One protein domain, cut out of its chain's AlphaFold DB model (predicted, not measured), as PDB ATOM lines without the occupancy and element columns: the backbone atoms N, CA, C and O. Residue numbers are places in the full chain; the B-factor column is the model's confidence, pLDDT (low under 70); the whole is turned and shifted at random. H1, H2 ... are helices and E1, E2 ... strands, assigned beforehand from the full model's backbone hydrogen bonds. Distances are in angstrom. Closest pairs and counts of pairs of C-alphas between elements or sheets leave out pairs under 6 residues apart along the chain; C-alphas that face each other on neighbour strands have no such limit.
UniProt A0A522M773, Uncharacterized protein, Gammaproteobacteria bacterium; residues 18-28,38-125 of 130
ATOM      1  N   GLU A  18      45.392  73.421 309.267       92.88
ATOM      2  CA  GLU A  18      45.290  73.729 307.847       92.88
ATOM      3  C   GLU A  18      43.831  73.866 307.400       92.88
ATOM      4  O   GLU A  18      42.914  73.225 307.939       92.88
ATOM      5  N   ILE A  19      43.634  74.720 306.399       92.56
ATOM      6  CA  ILE A  19      42.376  74.932 305.691       92.56
ATOM      7  C   ILE A  19      42.672  75.233 304.221       92.56
ATOM      8  O   ILE A  19      43.548  76.040 303.911       92.56
ATOM      9  N   THR A  20      41.949  74.583 303.315       93.38
ATOM     10  CA  THR A  20      42.117  74.783 301.874       93.38
ATOM     11  C   THR A  20      40.989  75.650 301.336       93.38
ATOM     12  O   THR A  20      39.809  75.388 301.558       93.38
ATOM     13  N   VAL A  21      41.371  76.700 300.621       93.44
ATOM     14  CA  VAL A  21      40.470  77.603 299.918       93.44
ATOM     15  C   VAL A  21      40.392  77.167 298.465       93.44
ATOM     16  O   VAL A  21      41.407  76.989 297.785       93.44
ATOM     17  N   TYR A  22      39.161  77.008 297.994       92.19
ATOM     18  CA  TYR A  22      38.852  76.649 296.622       92.19
ATOM     19  C   TYR A  22      38.242  77.855 295.923       92.19
ATOM     20  O   TYR A  22      37.235  78.396 296.378       92.19
ATOM     21  N   SER A  23      38.840  78.267 294.812       91.56
ATOM     22  CA  SER A  23      38.359  79.388 294.014       91.56
ATOM     23  C   SER A  23      38.072  78.969 292.578       91.56
ATOM     24  O   SER A  23      38.664  78.034 292.024       91.56
ATOM     25  N   VAL A  24      37.109  79.659 291.982       90.31
ATOM     26  CA  VAL A  24      36.755  79.549 290.571       90.31
ATOM     27  C   VAL A  24      36.752  80.939 289.955       90.31
ATOM     28  O   VAL A  24      36.423  81.916 290.626       90.31
ATOM     29  N   PHE A  25      37.115  81.029 288.684       87.69
ATOM     30  CA  PHE A  25      36.986  82.245 287.894       87.69
ATOM     31  C   PHE A  25      35.799  82.087 286.947       87.69
ATOM     32  O   PHE A  25      35.765  81.143 286.157       87.69
ATOM     33  N   CYS A  26      34.831  82.994 287.033       82.44
ATOM     34  CA  CYS A  26      33.642  83.008 286.185       82.44
ATOM     35  C   CYS A  26      33.647  84.317 285.387       82.44
ATOM     36  O   CYS A  26      33.205  85.352 285.885       82.44
ATOM     37  N   GLY A  27      34.208  84.285 284.177       71.56
ATOM     38  CA  GLY A  27      34.297  85.468 283.320       71.56
ATOM     39  C   GLY A  27      32.919  85.952 282.862       71.56
ATOM     40  O   GLY A  27      32.029  85.143 282.603       71.56
ATOM     41  N   LYS A  28      32.750  87.275 282.741       62.16
ATOM     42  CA  LYS A  28      31.547  87.890 282.149       62.16
ATOM     43  C   LYS A  28      31.566  87.900 280.610       62.16
ATOM     44  O   LYS A  28      30.503  87.938 280.009       62.16
ATOM     45  N   ASN A  38      38.188  76.279 287.241       89.50
ATOM     46  CA  ASN A  38      38.904  76.130 288.502       89.50
ATOM     47  C   ASN A  38      40.198  76.940 288.490       89.50
ATOM     48  O   ASN A  38      40.997  76.834 287.560       89.50
ATOM     49  N   LEU A  39      40.434  77.671 289.573       89.06
ATOM     50  CA  LEU A  39      41.761  78.164 289.908       89.06
ATOM     51  C   LEU A  39      42.476  77.146 290.814       89.06
ATOM     52  O   LEU A  39      41.807  76.301 291.430       89.06
ATOM     53  N   PRO A  40      43.821  77.193 290.899       90.62
ATOM     54  CA  PRO A  40      44.571  76.383 291.852       90.62
ATOM     55  C   PRO A  40      44.051  76.590 293.276       90.62
ATOM     56  O   PRO A  40      43.881  77.726 293.718       90.62
ATOM     57  N   SER A  41      43.811  75.497 294.001       92.25
ATOM     58  CA  SER A  41      43.479  75.581 295.421       92.25
ATOM     59  C   SER A  41      44.672  76.092 296.221       92.25
ATOM     60  O   SER A  41      45.822  75.756 295.924       92.25
ATOM     61  N   ILE A  42      44.386  76.883 297.252       93.62
ATOM     62  CA  ILE A  42      45.398  77.437 298.150       93.62
ATOM     63  C   ILE A  42      45.165  76.853 299.534       93.62
ATOM     64  O   ILE A  42      44.090  77.012 300.110       93.62
ATOM     65  N   THR A  43      46.171  76.183 300.079       94.50
ATOM     66  CA  THR A  43      46.142  75.694 301.455       94.50
ATOM     67  C   THR A  43      46.813  76.709 302.357       94.50
ATOM     68  O   THR A  43      47.926  77.146 302.077       94.50
ATOM     69  N   TYR A  44      46.132  77.060 303.443       95.00
ATOM     70  CA  TYR A  44      46.623  77.929 304.502       95.00
ATOM     71  C   TYR A  44      46.872  77.103 305.756       95.00
ATOM     72  O   TYR A  44      46.003  76.343 306.178       95.00
ATOM     73  N   ARG A  45      48.024  77.300 306.390       94.88
ATOM     74  CA  ARG A  45      48.369  76.765 307.705       94.88
ATOM     75  C   ARG A  45      48.547  77.904 308.685       94.88
ATOM     76  O   ARG A  45      49.399  78.768 308.488       94.88
ATOM     77  N   VAL A  46      47.786  77.870 309.768       94.94
ATOM     78  CA  VAL A  46      47.832  78.920 310.786       94.94
ATOM     79  C   VAL A  46      48.718  78.526 311.965       94.94
ATOM     80  O   VAL A  46      48.758  77.364 312.371       94.94
ATOM     81  N   SER A  47      49.412  79.509 312.536       94.56
ATOM     82  CA  SER A  47      50.191  79.374 313.771       94.56
ATOM     83  C   SER A  47      49.730  80.430 314.782       94.56
ATOM     84  O   SER A  47      50.289  81.528 314.790       94.56
ATOM     85  N   PRO A  48      48.727  80.133 315.636       94.25
ATOM     86  CA  PRO A  48      48.223  81.088 316.627       94.25
ATOM     87  C   PRO A  48      49.319  81.602 317.569       94.25
ATOM     88  O   PRO A  48      49.416  82.802 317.793       94.25
ATOM     89  N   ASP A  49      50.226  80.735 318.023       94.12
ATOM     90  CA  ASP A  49      51.312  81.130 318.939       94.12
ATOM     91  C   ASP A  49      52.289  82.142 318.322       94.12
ATOM     92  O   ASP A  49      52.922  82.917 319.033       94.12
ATOM     93  N   ARG A  50      52.422  82.132 316.989       94.69
ATOM     94  CA  ARG A  50      53.321  83.027 316.245       94.69
ATOM     95  C   ARG A  50      52.600  84.190 315.578       94.69
ATOM     96  O   ARG A  50      53.266  85.085 315.079       94.69
ATOM     97  N   GLN A  51      51.266  84.173 315.562       95.75
ATOM     98  CA  GLN A  51      50.449  85.105 314.781       95.75
ATOM     99  C   GLN A  51      50.871  85.133 313.297       95.75
ATOM    100  O   GLN A  51      50.991  86.183 312.676       95.75
ATOM    101  N   GLU A  52      51.097  83.947 312.725       95.06
ATOM    102  CA  GLU A  52      51.553  83.762 311.342       95.06
ATOM    103  C   GLU A  52      50.606  82.845 310.564       95.06
ATOM    104  O   GLU A  52      50.020  81.907 311.118       95.06
ATOM    105  N   VAL A  53      50.515  83.075 309.252       95.81
ATOM    106  CA  VAL A  53      49.801  82.196 308.319       95.81
ATOM    107  C   VAL A  53      50.721  81.847 307.157       95.81
ATOM    108  O   VAL A  53      51.145  82.722 306.406       95.81
ATOM    109  N   ALA A  54      51.035  80.568 306.997       94.94
ATOM    110  CA  ALA A  54      51.721  80.061 305.815       94.94
ATOM    111  C   ALA A  54      50.694  79.648 304.758       94.94
ATOM    112  O   ALA A  54      49.618  79.170 305.110       94.94
ATOM    113  N   TYR A  55      51.013  79.804 303.478       94.56
ATOM    114  CA  TYR A  55      50.153  79.373 302.383       94.56
ATOM    115  C   TYR A  55      50.950  78.781 301.225       94.56
ATOM    116  O   TYR A  55      52.105  79.145 301.000       94.56
ATOM    117  N   TRP A  56      50.333  77.861 300.490       94.62
ATOM    118  CA  TRP A  56      50.896  77.259 299.283       94.62
ATOM    119  C   TRP A  56      49.795  76.761 298.347       94.62
ATOM    120  O   TRP A  56      48.673  76.480 298.763       94.62
ATOM    121  N   THR A  57      50.142  76.626 297.072       92.69
ATOM    122  CA  THR A  57      49.364  75.883 296.070       92.69
ATOM    123  C   THR A  57      49.949  74.484 295.896       92.69
ATOM    124  O   THR A  57      51.104  74.266 296.255       92.69
ATOM    125  N   ASP A  58      49.229  73.570 295.244       83.31
ATOM    126  CA  ASP A  58      49.693  72.193 294.982       83.31
ATOM    127  C   ASP A  58      51.084  72.108 294.320       83.31
ATOM    128  O   ASP A  58      51.830  71.160 294.547       83.31
ATOM    129  N   THR A  59      51.452  73.107 293.511       83.12
ATOM    130  CA  THR A  59      52.732  73.170 292.783       83.12
ATOM    131  C   THR A  59      53.691  74.243 293.306       83.12
ATOM    132  O   THR A  59      54.722  74.492 292.687       83.12
ATOM    133  N   GLY A  60      53.333  74.947 294.384       87.12
ATOM    134  CA  GLY A  60      54.029  76.155 294.829       87.12
ATOM    135  C   GLY A  60      54.829  75.940 296.107       87.12
ATOM    136  O   GLY A  60      54.423  75.180 296.984       87.12
ATOM    137  N   SER A  61      55.949  76.653 296.238       87.88
ATOM    138  CA  SER A  61      56.674  76.724 297.509       87.88
ATOM    139  C   SER A  61      55.850  77.480 298.559       87.88
ATOM    140  O   SER A  61      55.230  78.491 298.216       87.88
ATOM    141  N   PRO A  62      55.873  77.054 299.834       91.56
ATOM    142  CA  PRO A  62      55.206  77.781 300.905       91.56
ATOM    143  C   PRO A  62      55.728  79.207 301.069       91.56
ATOM    144  O   PRO A  62      56.935  79.449 301.064       91.56
ATOM    145  N   ALA A  63      54.803  80.140 301.271       92.00
ATOM    146  CA  ALA A  63      55.070  81.528 301.618       92.00
ATOM    147  C   ALA A  63      54.381  81.882 302.941       92.00
ATOM    148  O   ALA A  63      53.367  81.287 303.295       92.00
ATOM    149  N   THR A  64      54.925  82.855 303.675       93.06
ATOM    150  CA  THR A  64      54.428  83.232 305.009       93.06
ATOM    151  C   THR A  64      53.918  84.667 305.039       93.06
ATOM    152  O   THR A  64      54.587  85.597 304.580       93.06
ATOM    153  N   LEU A  65      52.748  84.845 305.644       92.19
ATOM    154  CA  LEU A  65      52.142  86.113 306.023       92.19
ATOM    155  C   LEU A  65      52.429  86.363 307.510       92.19
ATOM    156  O   LEU A  65      52.143  85.512 308.352       92.19
ATOM    157  N   THR A  66      53.013  87.523 307.826       86.62
ATOM    158  CA  THR A  66      53.491  87.861 309.184       86.62
ATOM    159  C   THR A  66      52.727  89.007 309.850       86.62
ATOM    160  O   THR A  66      52.884  89.240 311.039       86.62
ATOM    161  N   SER A  67      51.905  89.756 309.109       93.44
ATOM    162  CA  SER A  67      51.062  90.835 309.652       93.44
ATOM    163  C   SER A  67      49.652  90.319 309.923       93.44
ATOM    164  O   SER A  67      48.693  90.803 309.320       93.44
ATOM    165  N   CYS A  68      49.549  89.292 310.772       95.75
ATOM    166  CA  CYS A  68      48.305  88.569 310.999       95.75
ATOM    167  C   CYS A  68      47.796  88.680 312.438       95.75
ATOM    168  O   CYS A  68      48.565  88.802 313.384       95.75
ATOM    169  N   THR A  69      46.478  88.599 312.586       97.00
ATOM    170  CA  THR A  69      45.780  88.307 313.837       97.00
ATOM    171  C   THR A  69      45.134  86.939 313.682       97.00
ATOM    172  O   THR A  69      44.247  86.760 312.849       97.00
ATOM    173  N   VAL A  70      45.601  85.954 314.443       96.44
ATOM    174  CA  VAL A  70      45.223  84.545 314.293       96.44
ATOM    175  C   VAL A  70      44.589  84.054 315.588       96.44
ATOM    176  O   VAL A  70      45.264  83.966 316.614       96.44
ATOM    177  N   ARG A  71      43.303  83.689 315.534       95.00
ATOM    178  CA  ARG A  71      42.618  82.985 316.627       95.00
ATOM    179  C   ARG A  71      42.695  81.479 316.421       95.00
ATOM    180  O   ARG A  71      43.119  80.742 317.302       95.00
ATOM    181  N   ASP A  72      42.285  81.033 315.242       93.12
ATOM    182  CA  ASP A  72      42.249  79.632 314.848       93.12
ATOM    183  C   ASP A  72      42.205  79.529 313.315       93.12
ATOM    184  O   ASP A  72      42.178  80.533 312.607       93.12
ATOM    185  N   LYS A  73      42.193  78.312 312.767       93.44
ATOM    186  CA  LYS A  73      42.233  78.114 311.308       93.44
ATOM    187  C   LYS A  73      41.016  78.655 310.557       93.44
ATOM    188  O   LYS A  73      41.101  78.881 309.355       93.44
ATOM    189  N   LYS A  74      39.884  78.822 311.244       93.56
ATOM    190  CA  LYS A  74      38.637  79.355 310.690       93.56
ATOM    191  C   LYS A  74      38.487  80.852 310.954       93.56
ATOM    192  O   LYS A  74      37.538  81.437 310.444       93.56
ATOM    193  N   ASN A  75      39.378  81.440 311.755       95.31
ATOM    194  CA  ASN A  75      39.283  82.808 312.249       95.31
ATOM    195  C   ASN A  75      40.668  83.448 312.312       95.31
ATOM    196  O   ASN A  75      41.396  83.324 313.304       95.31
ATOM    197  N   TRP A  76      41.025  84.130 311.233       96.50
ATOM    198  CA  TRP A  76      42.276  84.864 311.126       96.50
ATOM    199  C   TRP A  76      42.157  85.985 310.099       96.50
ATOM    200  O   TRP A  76      41.348  85.925 309.181       96.50
ATOM    201  N   GLU A  77      42.987  87.004 310.242       97.12
ATOM    202  CA  GLU A  77      43.124  88.092 309.279       97.12
ATOM    203  C   GLU A  77      44.608  88.389 309.097       97.12
ATOM    204  O   GLU A  77      45.358  88.395 310.067       97.12
ATOM    205  N   CYS A  78      45.033  88.641 307.868       95.25
ATOM    206  CA  CYS A  78      46.378  89.045 307.508       95.25
ATOM    207  C   CYS A  78      46.328  90.251 306.579       95.25
ATOM    208  O   CYS A  78      45.593  90.271 305.593       95.25
ATOM    209  N   TRP A  79      47.184  91.227 306.844       92.56
ATOM    210  CA  TRP A  79      47.381  92.371 305.964       92.56
ATOM    211  C   TRP A  79      48.519  92.096 304.985       92.56
ATOM    212  O   TRP A  79      49.550  91.528 305.362       92.56
ATOM    213  N   TYR A  80      48.375  92.542 303.734       85.19
ATOM    214  CA  TYR A  80      49.532  92.600 302.839       85.19
ATOM    215  C   TYR A  80      50.588  93.550 303.414       85.19
ATOM    216  O   TYR A  80      50.262  94.534 304.083       85.19
ATOM    217  N   LYS A  81      51.869  93.280 303.130       83.62
ATOM    218  CA  LYS A  81      52.999  94.070 303.658       83.62
ATOM    219  C   LYS A  81      52.880  95.565 303.350       83.62
ATOM    220  O   LYS A  81      53.274  96.393 304.163       83.62
ATOM    221  N   ASP A  82      52.332  95.910 302.191       84.31
ATOM    222  CA  ASP A  82      52.134  97.285 301.730       84.31
ATOM    223  C   ASP A  82      50.782  97.889 302.165       84.31
ATOM    224  O   ASP A  82      50.435  98.994 301.731       84.31
ATOM    225  N   ARG A  83      50.000  97.148 302.964       81.81
ATOM    226  CA  ARG A  83      48.604  97.426 303.336       81.81
ATOM    227  C   ARG A  83      47.696  97.716 302.135       81.81
ATOM    228  O   ARG A  83      46.734  98.468 302.249       81.81
ATOM    229  N   GLY A  84      48.005  97.135 300.974       83.62
ATOM    230  CA  GLY A  84      47.202  97.264 299.757       83.62
ATOM    231  C   GLY A  84      45.883  96.494 299.789       83.62
ATOM    232  O   GLY A  84      45.038  96.701 298.924       83.62
ATOM    233  N   GLY A  85      45.695  95.646 300.798       87.69
ATOM    234  CA  GLY A  85      44.516  94.820 301.005       87.69
ATOM    235  C   GLY A  85      44.672  93.927 302.235       87.69
ATOM    236  O   GLY A  85      45.681  94.009 302.952       87.69
ATOM    237  N   ARG A  86      43.702  93.040 302.434       92.06
ATOM    238  CA  ARG A  86      43.715  92.022 303.483       92.06
ATOM    239  C   ARG A  86      43.175  90.687 302.985       92.06
ATOM    240  O   ARG A  86      42.311  90.630 302.115       92.06
ATOM    241  N   LEU A  87      43.677  89.626 303.599       93.75
ATOM    242  CA  LEU A  87      43.214  88.253 303.460       93.75
ATOM    243  C   LEU A  87      42.643  87.834 304.807       93.75
ATOM    244  O   LEU A  87      43.278  88.062 305.834       93.75
ATOM    245  N   SER A  88      41.468  87.224 304.834       95.38
ATOM    246  CA  SER A  88      40.859  86.798 306.090       95.38
ATOM    247  C   SER A  88      40.042  85.529 305.943       95.38
ATOM    248  O   SER A  88      39.554  85.185 304.869       95.38
ATOM    249  N   MET A  89      39.897  84.837 307.062       95.25
ATOM    250  CA  MET A  89      38.971  83.742 307.263       95.25
ATOM    251  C   MET A  89      38.057  84.130 308.419       95.25
ATOM    252  O   MET A  89      38.547  84.374 309.524       95.25
ATOM    253  N   ALA A  90      36.753  84.190 308.167       94.38
ATOM    254  CA  ALA A  90      35.731  84.505 309.157       94.38
ATOM    255  C   ALA A  90      34.730  83.351 309.215       94.38
ATOM    256  O   ALA A  90      34.066  83.041 308.226       94.38
ATOM    257  N   ASP A  91      34.678  82.659 310.354       90.81
ATOM    258  CA  ASP A  91      33.823  81.485 310.563       90.81
ATOM    259  C   ASP A  91      33.963  80.404 309.466       90.81
ATOM    260  O   ASP A  91      33.023  79.686 309.126       90.81
ATOM    261  N   GLY A  92      35.178  80.251 308.926       88.44
ATOM    262  CA  GLY A  92      35.494  79.291 307.862       88.44
ATOM    263  C   GLY A  92      35.154  79.762 306.445       88.44
ATOM    264  O   GLY A  92      35.303  78.980 305.507       88.44
ATOM    265  N   THR A  93      34.731  81.015 306.285       89.56
ATOM    266  CA  THR A  93      34.543  81.662 304.983       89.56
ATOM    267  C   THR A  93      35.748  82.532 304.670       89.56
ATOM    268  O   THR A  93      36.162  83.351 305.489       89.56
ATOM    269  N   PHE A  94      36.327  82.342 303.487       92.56
ATOM    270  CA  PHE A  94      37.479  83.115 303.047       92.56
ATOM    271  C   PHE A  94      37.046  84.424 302.388       92.56
ATOM    272  O   PHE A  94      36.126  84.438 301.568       92.56
ATOM    273  N   HIS A  95      37.750  85.505 302.716       91.56
ATOM    274  CA  HIS A  95      37.551  86.827 302.143       91.56
ATOM    275  C   HIS A  95      38.896  87.437 301.756       91.56
ATOM    276  O   HIS A  95      39.835  87.474 302.554       91.56
ATOM    277  N   GLU A  96      38.954  87.982 300.549       89.81
ATOM    278  CA  GLU A  96      40.073  88.770 300.047       89.81
ATOM    279  C   GLU A  96      39.546  90.158 299.699       89.81
ATOM    280  O   GLU A  96      38.565  90.301 298.970       89.81
ATOM    281  N   GLU A  97      40.167  91.188 300.265       87.06
ATOM    282  CA  GLU A  97      39.799  92.577 300.027       87.06
ATOM    283  C   GLU A  97      41.009  93.337 299.500       87.06
ATOM    284  O   GLU A  97      42.045  93.421 300.162       87.06
ATOM    285  N   VAL A  98      40.863  93.930 298.318       82.00
ATOM    286  CA  VAL A  98      41.885  94.767 297.688       82.00
ATOM    287  C   VAL A  98      41.492  96.234 297.878       82.00
ATOM    288  O   VAL A  98      40.524  96.716 297.288       82.00
ATOM    289  N   LEU A  99      42.233  96.947 298.731       76.88
ATOM    290  CA  LEU A  99      41.947  98.330 299.141       76.88
ATOM    291  C   LEU A  99      42.559  99.378 298.208       76.88
ATOM    292  O   LEU A  99      42.039 100.486 298.092       76.88
ATOM    293  N   LYS A 100      43.670  99.061 297.538       70.00
ATOM    294  CA  LYS A 100      44.250  99.943 296.516       70.00
ATOM    295  C   LYS A 100      43.582  99.668 295.170       70.00
ATOM    296  O   LYS A 100      43.379  98.516 294.805       70.00
ATOM    297  N   ASN A 101      43.272 100.715 294.405       61.00
ATOM    298  CA  ASN A 101      42.844 100.566 293.010       61.00
ATOM    299  C   ASN A 101      44.030 100.066 292.175       61.00
ATOM    300  O   ASN A 101      44.807 100.854 291.638       61.00
ATOM    301  N   ILE A 102      44.190  98.747 292.121       61.88
ATOM    302  CA  ILE A 102      45.145  98.078 291.245       61.88
ATOM    303  C   ILE A 102      44.461  97.901 289.877       61.88
ATOM    304  O   ILE A 102      43.301  97.473 289.835       61.88
ATOM    305  N   PRO A 103      45.130  98.224 288.754       53.62
ATOM    306  CA  PRO A 103      44.637  97.873 287.423       53.62
ATOM    307  C   PRO A 103      44.304  96.373 287.366       53.62
ATOM    308  O   PRO A 103      45.149  95.550 287.711       53.62
ATOM    309  N   GLY A 104      43.079  96.013 286.965       55.91
ATOM    310  CA  GLY A 104      42.606  94.618 286.960       55.91
ATOM    311  C   GLY A 104      41.721  94.212 288.146       55.91
ATOM    312  O   GLY A 104      41.439  93.028 288.302       55.91
ATOM    313  N   LYS A 105      41.248  95.166 288.960       57.62
ATOM    314  CA  LYS A 105      40.246  94.921 290.016       57.62
ATOM    315  C   LYS A 105      38.998  94.179 289.506       57.62
ATOM    316  O   LYS A 105      38.552  93.245 290.162       57.62
ATOM    317  N   ASP A 106      38.520  94.498 288.303       59.44
ATOM    318  CA  ASP A 106      37.361  93.829 287.683       59.44
ATOM    319  C   ASP A 106      37.590  92.317 287.457       59.44
ATOM    320  O   ASP A 106      36.654  91.513 287.473       59.44
ATOM    321  N   THR A 107      38.852  91.902 287.294       60.09
ATOM    322  CA  THR A 107      39.240  90.489 287.177       60.09
ATOM    323  C   THR A 107      39.079  89.755 288.510       60.09
ATOM    324  O   THR A 107      38.687  88.589 288.518       60.09
ATOM    325  N   PHE A 108      39.327  90.429 289.639       64.12
ATOM    326  CA  PHE A 108      39.118  89.863 290.977       64.12
ATOM    327  C   PHE A 108      37.632  89.744 291.325       64.12
ATOM    328  O   PHE A 108      37.245  88.753 291.938       64.12
ATOM    329  N   ASP A 109      36.784  90.658 290.846       67.75
ATOM    330  CA  ASP A 109      35.323  90.571 291.023       67.75
ATOM    331  C   ASP A 109      34.710  89.324 290.351       67.75
ATOM    332  O   ASP A 109      33.591  88.912 290.664       67.75
ATOM    333  N   SER A 110      35.444  88.705 289.423       75.81
ATOM    334  CA  SER A 110      35.054  87.467 288.739       75.81
ATOM    335  C   SER A 110      35.548  86.197 289.450       75.81
ATOM    336  O   SER A 110      35.193  85.086 289.041       75.81
ATOM    337  N   VAL A 111      36.350  86.328 290.514       85.12
ATOM    338  CA  VAL A 111      36.811  85.208 291.344       85.12
ATOM    339  C   VAL A 111      35.801  84.947 292.457       85.12
ATOM    340  O   VAL A 111      35.457  85.833 293.233       85.12
ATOM    341  N   ARG A 112      35.334  83.702 292.563       86.50
ATOM    342  CA  ARG A 112      34.445  83.257 293.642       86.50
ATOM    343  C   ARG A 112      35.110  82.164 294.458       86.50
ATOM    344  O   ARG A 112      35.593  81.180 293.899       86.50
ATOM    345  N   TYR A 113      35.071  82.301 295.778       88.75
ATOM    346  CA  TYR A 113      35.433  81.224 296.695       88.75
ATOM    347  C   TYR A 113      34.227  80.311 296.883       88.75
ATOM    348  O   TYR A 113      33.121  80.770 297.163       88.75
ATOM    349  N   VAL A 114      34.429  79.014 296.684       88.06
ATOM    350  CA  VAL A 114      33.348  78.027 296.648       88.06
ATOM    351  C   VAL A 114      33.665  76.842 297.556       88.06
ATOM    352  O   VAL A 114      34.830  76.560 297.829       88.06
ATOM    353  N   PRO A 115      32.652  76.089 298.010       88.56
ATOM    354  CA  PRO A 115      32.891  74.823 298.688       88.56
ATOM    355  C   PRO A 115      33.636  73.819 297.793       88.56
ATOM    356  O   PRO A 115      33.433  73.776 296.576       88.56
ATOM    357  N   LYS A 116      34.416  72.929 298.414       88.31
ATOM    358  CA  LYS A 116      35.190  71.864 297.749       88.31
ATOM    359  C   LYS A 116      34.378  71.039 296.751       88.31
ATOM    360  O   LYS A 116      34.850  70.758 295.655       88.31
ATOM    361  N   TRP A 117      33.148  70.660 297.108       86.81
ATOM    362  CA  TRP A 117      32.280  69.872 296.227       86.81
ATOM    363  C   TRP A 117      31.919  70.626 294.937       86.81
ATOM    364  O   TRP A 117      31.914  70.023 293.867       86.81
ATOM    365  N   LYS A 118      31.684  71.946 295.019       88.12
ATOM    366  CA  LYS A 118      31.379  72.795 293.858       88.12
ATOM    367  C   LYS A 118      32.619  72.952 292.982       88.12
ATOM    368  O   LYS A 118      32.531  72.832 291.766       88.12
ATOM    369  N   TRP A 119      33.792  73.105 293.597       90.69
ATOM    370  CA  TRP A 119      35.066  73.114 292.877       90.69
ATOM    371  C   TRP A 119      35.304  71.802 292.113       90.69
ATOM    372  O   TRP A 119      35.639  71.834 290.930       90.69
ATOM    373  N   TRP A 120      35.060  70.641 292.732       88.50
ATOM    374  CA  TRP A 120      35.154  69.350 292.040       88.50
ATOM    375  C   TRP A 120      34.130  69.197 290.916       88.50
ATOM    376  O   TRP A 120      34.494  68.675 289.868       88.50
ATOM    377  N   ALA A 121      32.894  69.675 291.102       88.31
ATOM    378  CA  ALA A 121      31.868  69.663 290.061       88.31
ATOM    379  C   ALA A 121      32.322  70.434 288.809       88.31
ATOM    380  O   ALA A 121      32.274  69.888 287.708       88.31
ATOM    381  N   VAL A 122      32.874  71.642 288.985       87.06
ATOM    382  CA  VAL A 122      33.456  72.426 287.880       87.06
ATOM    383  C   VAL A 122      34.608  71.665 287.212       87.06
ATOM    384  O   VAL A 122      34.670  71.594 285.986       87.06
ATOM    385  N   LYS A 123      35.469  71.005 287.999       85.06
ATOM    386  CA  LYS A 123      36.638  70.269 287.487       85.06
ATOM    387  C   LYS A 123      36.268  69.094 286.582       85.06
ATOM    388  O   LYS A 123      37.025  68.769 285.672       85.06
ATOM    389  N   ILE A 124      35.122  68.460 286.825       87.62
ATOM    390  CA  ILE A 124      34.606  67.355 286.002       87.62
ATOM    391  C   ILE A 124      33.631  67.822 284.908       87.62
ATOM    392  O   ILE A 124      33.009  66.991 284.255       87.62
ATOM    393  N   GLY A 125      33.505  69.138 284.693       76.94
ATOM    394  CA  GLY A 125      32.690  69.718 283.625       76.94
ATOM    395  C   GLY A 125      31.201  69.849 283.947       76.94
ATOM    396  O   GLY A 125      30.406  70.067 283.037       76.94
TER     397      GLY A 125
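What this domain is: This is residues 18 to 28 and 38 to 125 of the 130 residues of an uncharacterized protein of Gammaproteobacteria bacterium (UniProt A0A522M773). What shape does the model have? Two sheets lie partly face to face as a sandwich, their strands crossed: a strongly twisted sheet, E4 E3 E2 E1 E9, curled like part of a barrel, and a far less twisted sheet, E5 E6 E7 E8. H2 packs on E1 of the curled sheet and is apart from E5 to E8, while the short H1 lies in the connection from E8 to E9. What is it made of? The printed part has 99 residues, with nine named strands and two named helices in the order E1 E2 E3 E4 E5 E6 E7 E8 H1 E9 H2; both sheets are antiparallel throughout, and the class is mostly strand. How large is it? It is compact, with a radius of gyration of the C-alphas of 13.9 A and spans of 41 by 30 by 27 A.

How they stand to each other: How does the first strand pair? E1, residues 18 to 26, is staggered: it pairs over residues 18 to 21 with E2, residues 42 to 47, antiparallel at 149 degrees, N 21 and O 42 being 2.8 A apart. Over residues 22 to 25 it pairs with E9, residues 111 to 114, antiparallel at 132 degrees, N 24 and O 112 being 2.9 A apart. How do the next strands follow? E2, E3, residues 52 to 57, and E4, residues 63 to 65, form a meander, each strand the antiparallel neighbour of the one before, and E2 with E3 and E3 with E4 are hairpins; N 45 and O 54 are 2.8 A apart, and N 55 and O 63 are 2.8 A apart. E4 runs on into E5, residues 68 to 72, at 94 degrees, and a second meander goes on through E6, residues 75 to 79, E7, residues 85 to 90, and E8, residues 93 to 98, in three hairpins. Across them N 69 and O 77 are 2.8 A apart, N 78 and O 87 are 2.7 A apart, and N 88 and O 95 are 2.8 A apart, within hydrogen-bond range. How do the sheets face each other? The parts that face each other are 9.2 A centre to centre, their best planes 13 degrees apart, and the strands of the one stand at 71 degrees to those of the other. The closest C-alphas of E3 and E5 are those of Glu 52 and Cys 68, 5.8 A apart. Where are the helices? H1, residues 105 to 108, is only just not on either sheet, with 4 pairs of C-alphas within 10 A of each, and is too short for an O i to N i+4 pair. H2, residues 116 to 123, has every such pair within hydrogen-bond range and is on the curled sheet at a height of 8.7 A, over E1 and slantwise to the strands, at 37 degrees to E1 on the local plane; its closest C-alpha to E1 is that of Lys 116, 6.1 A from that of Tyr 22.

Where its parts are: Where does the first strand run? E1 begins with C-alpha 18 at (45.290, 73.729, 307.847) and is 26.3 A long. How long are the others? E2 measures 16.5 A, E3 17.3 A, E4 7.0 A, E5 11.5 A and E6 14.0 A. E7 measures 15.8 A, E8 16.7 A, H1 5.3 A, E9 9.6 A and H2 10.5 A. Where does the last element end? H2 ends with C-alpha 123 at (36.638, 70.269, 287.487).

The domain as a whole: Is the printed part unbroken? Residues 29 to 37 are not printed, and C-alphas 28 and 38 are 15.3 A apart across the cut. Are any links long? Of the links that are printed whole, none is long; E8 to H1 is short and the others are tight. Where is confidence low? The mean pLDDT of the printed part is 87.0, and residue 28 and residues 101 to 109 are under 70.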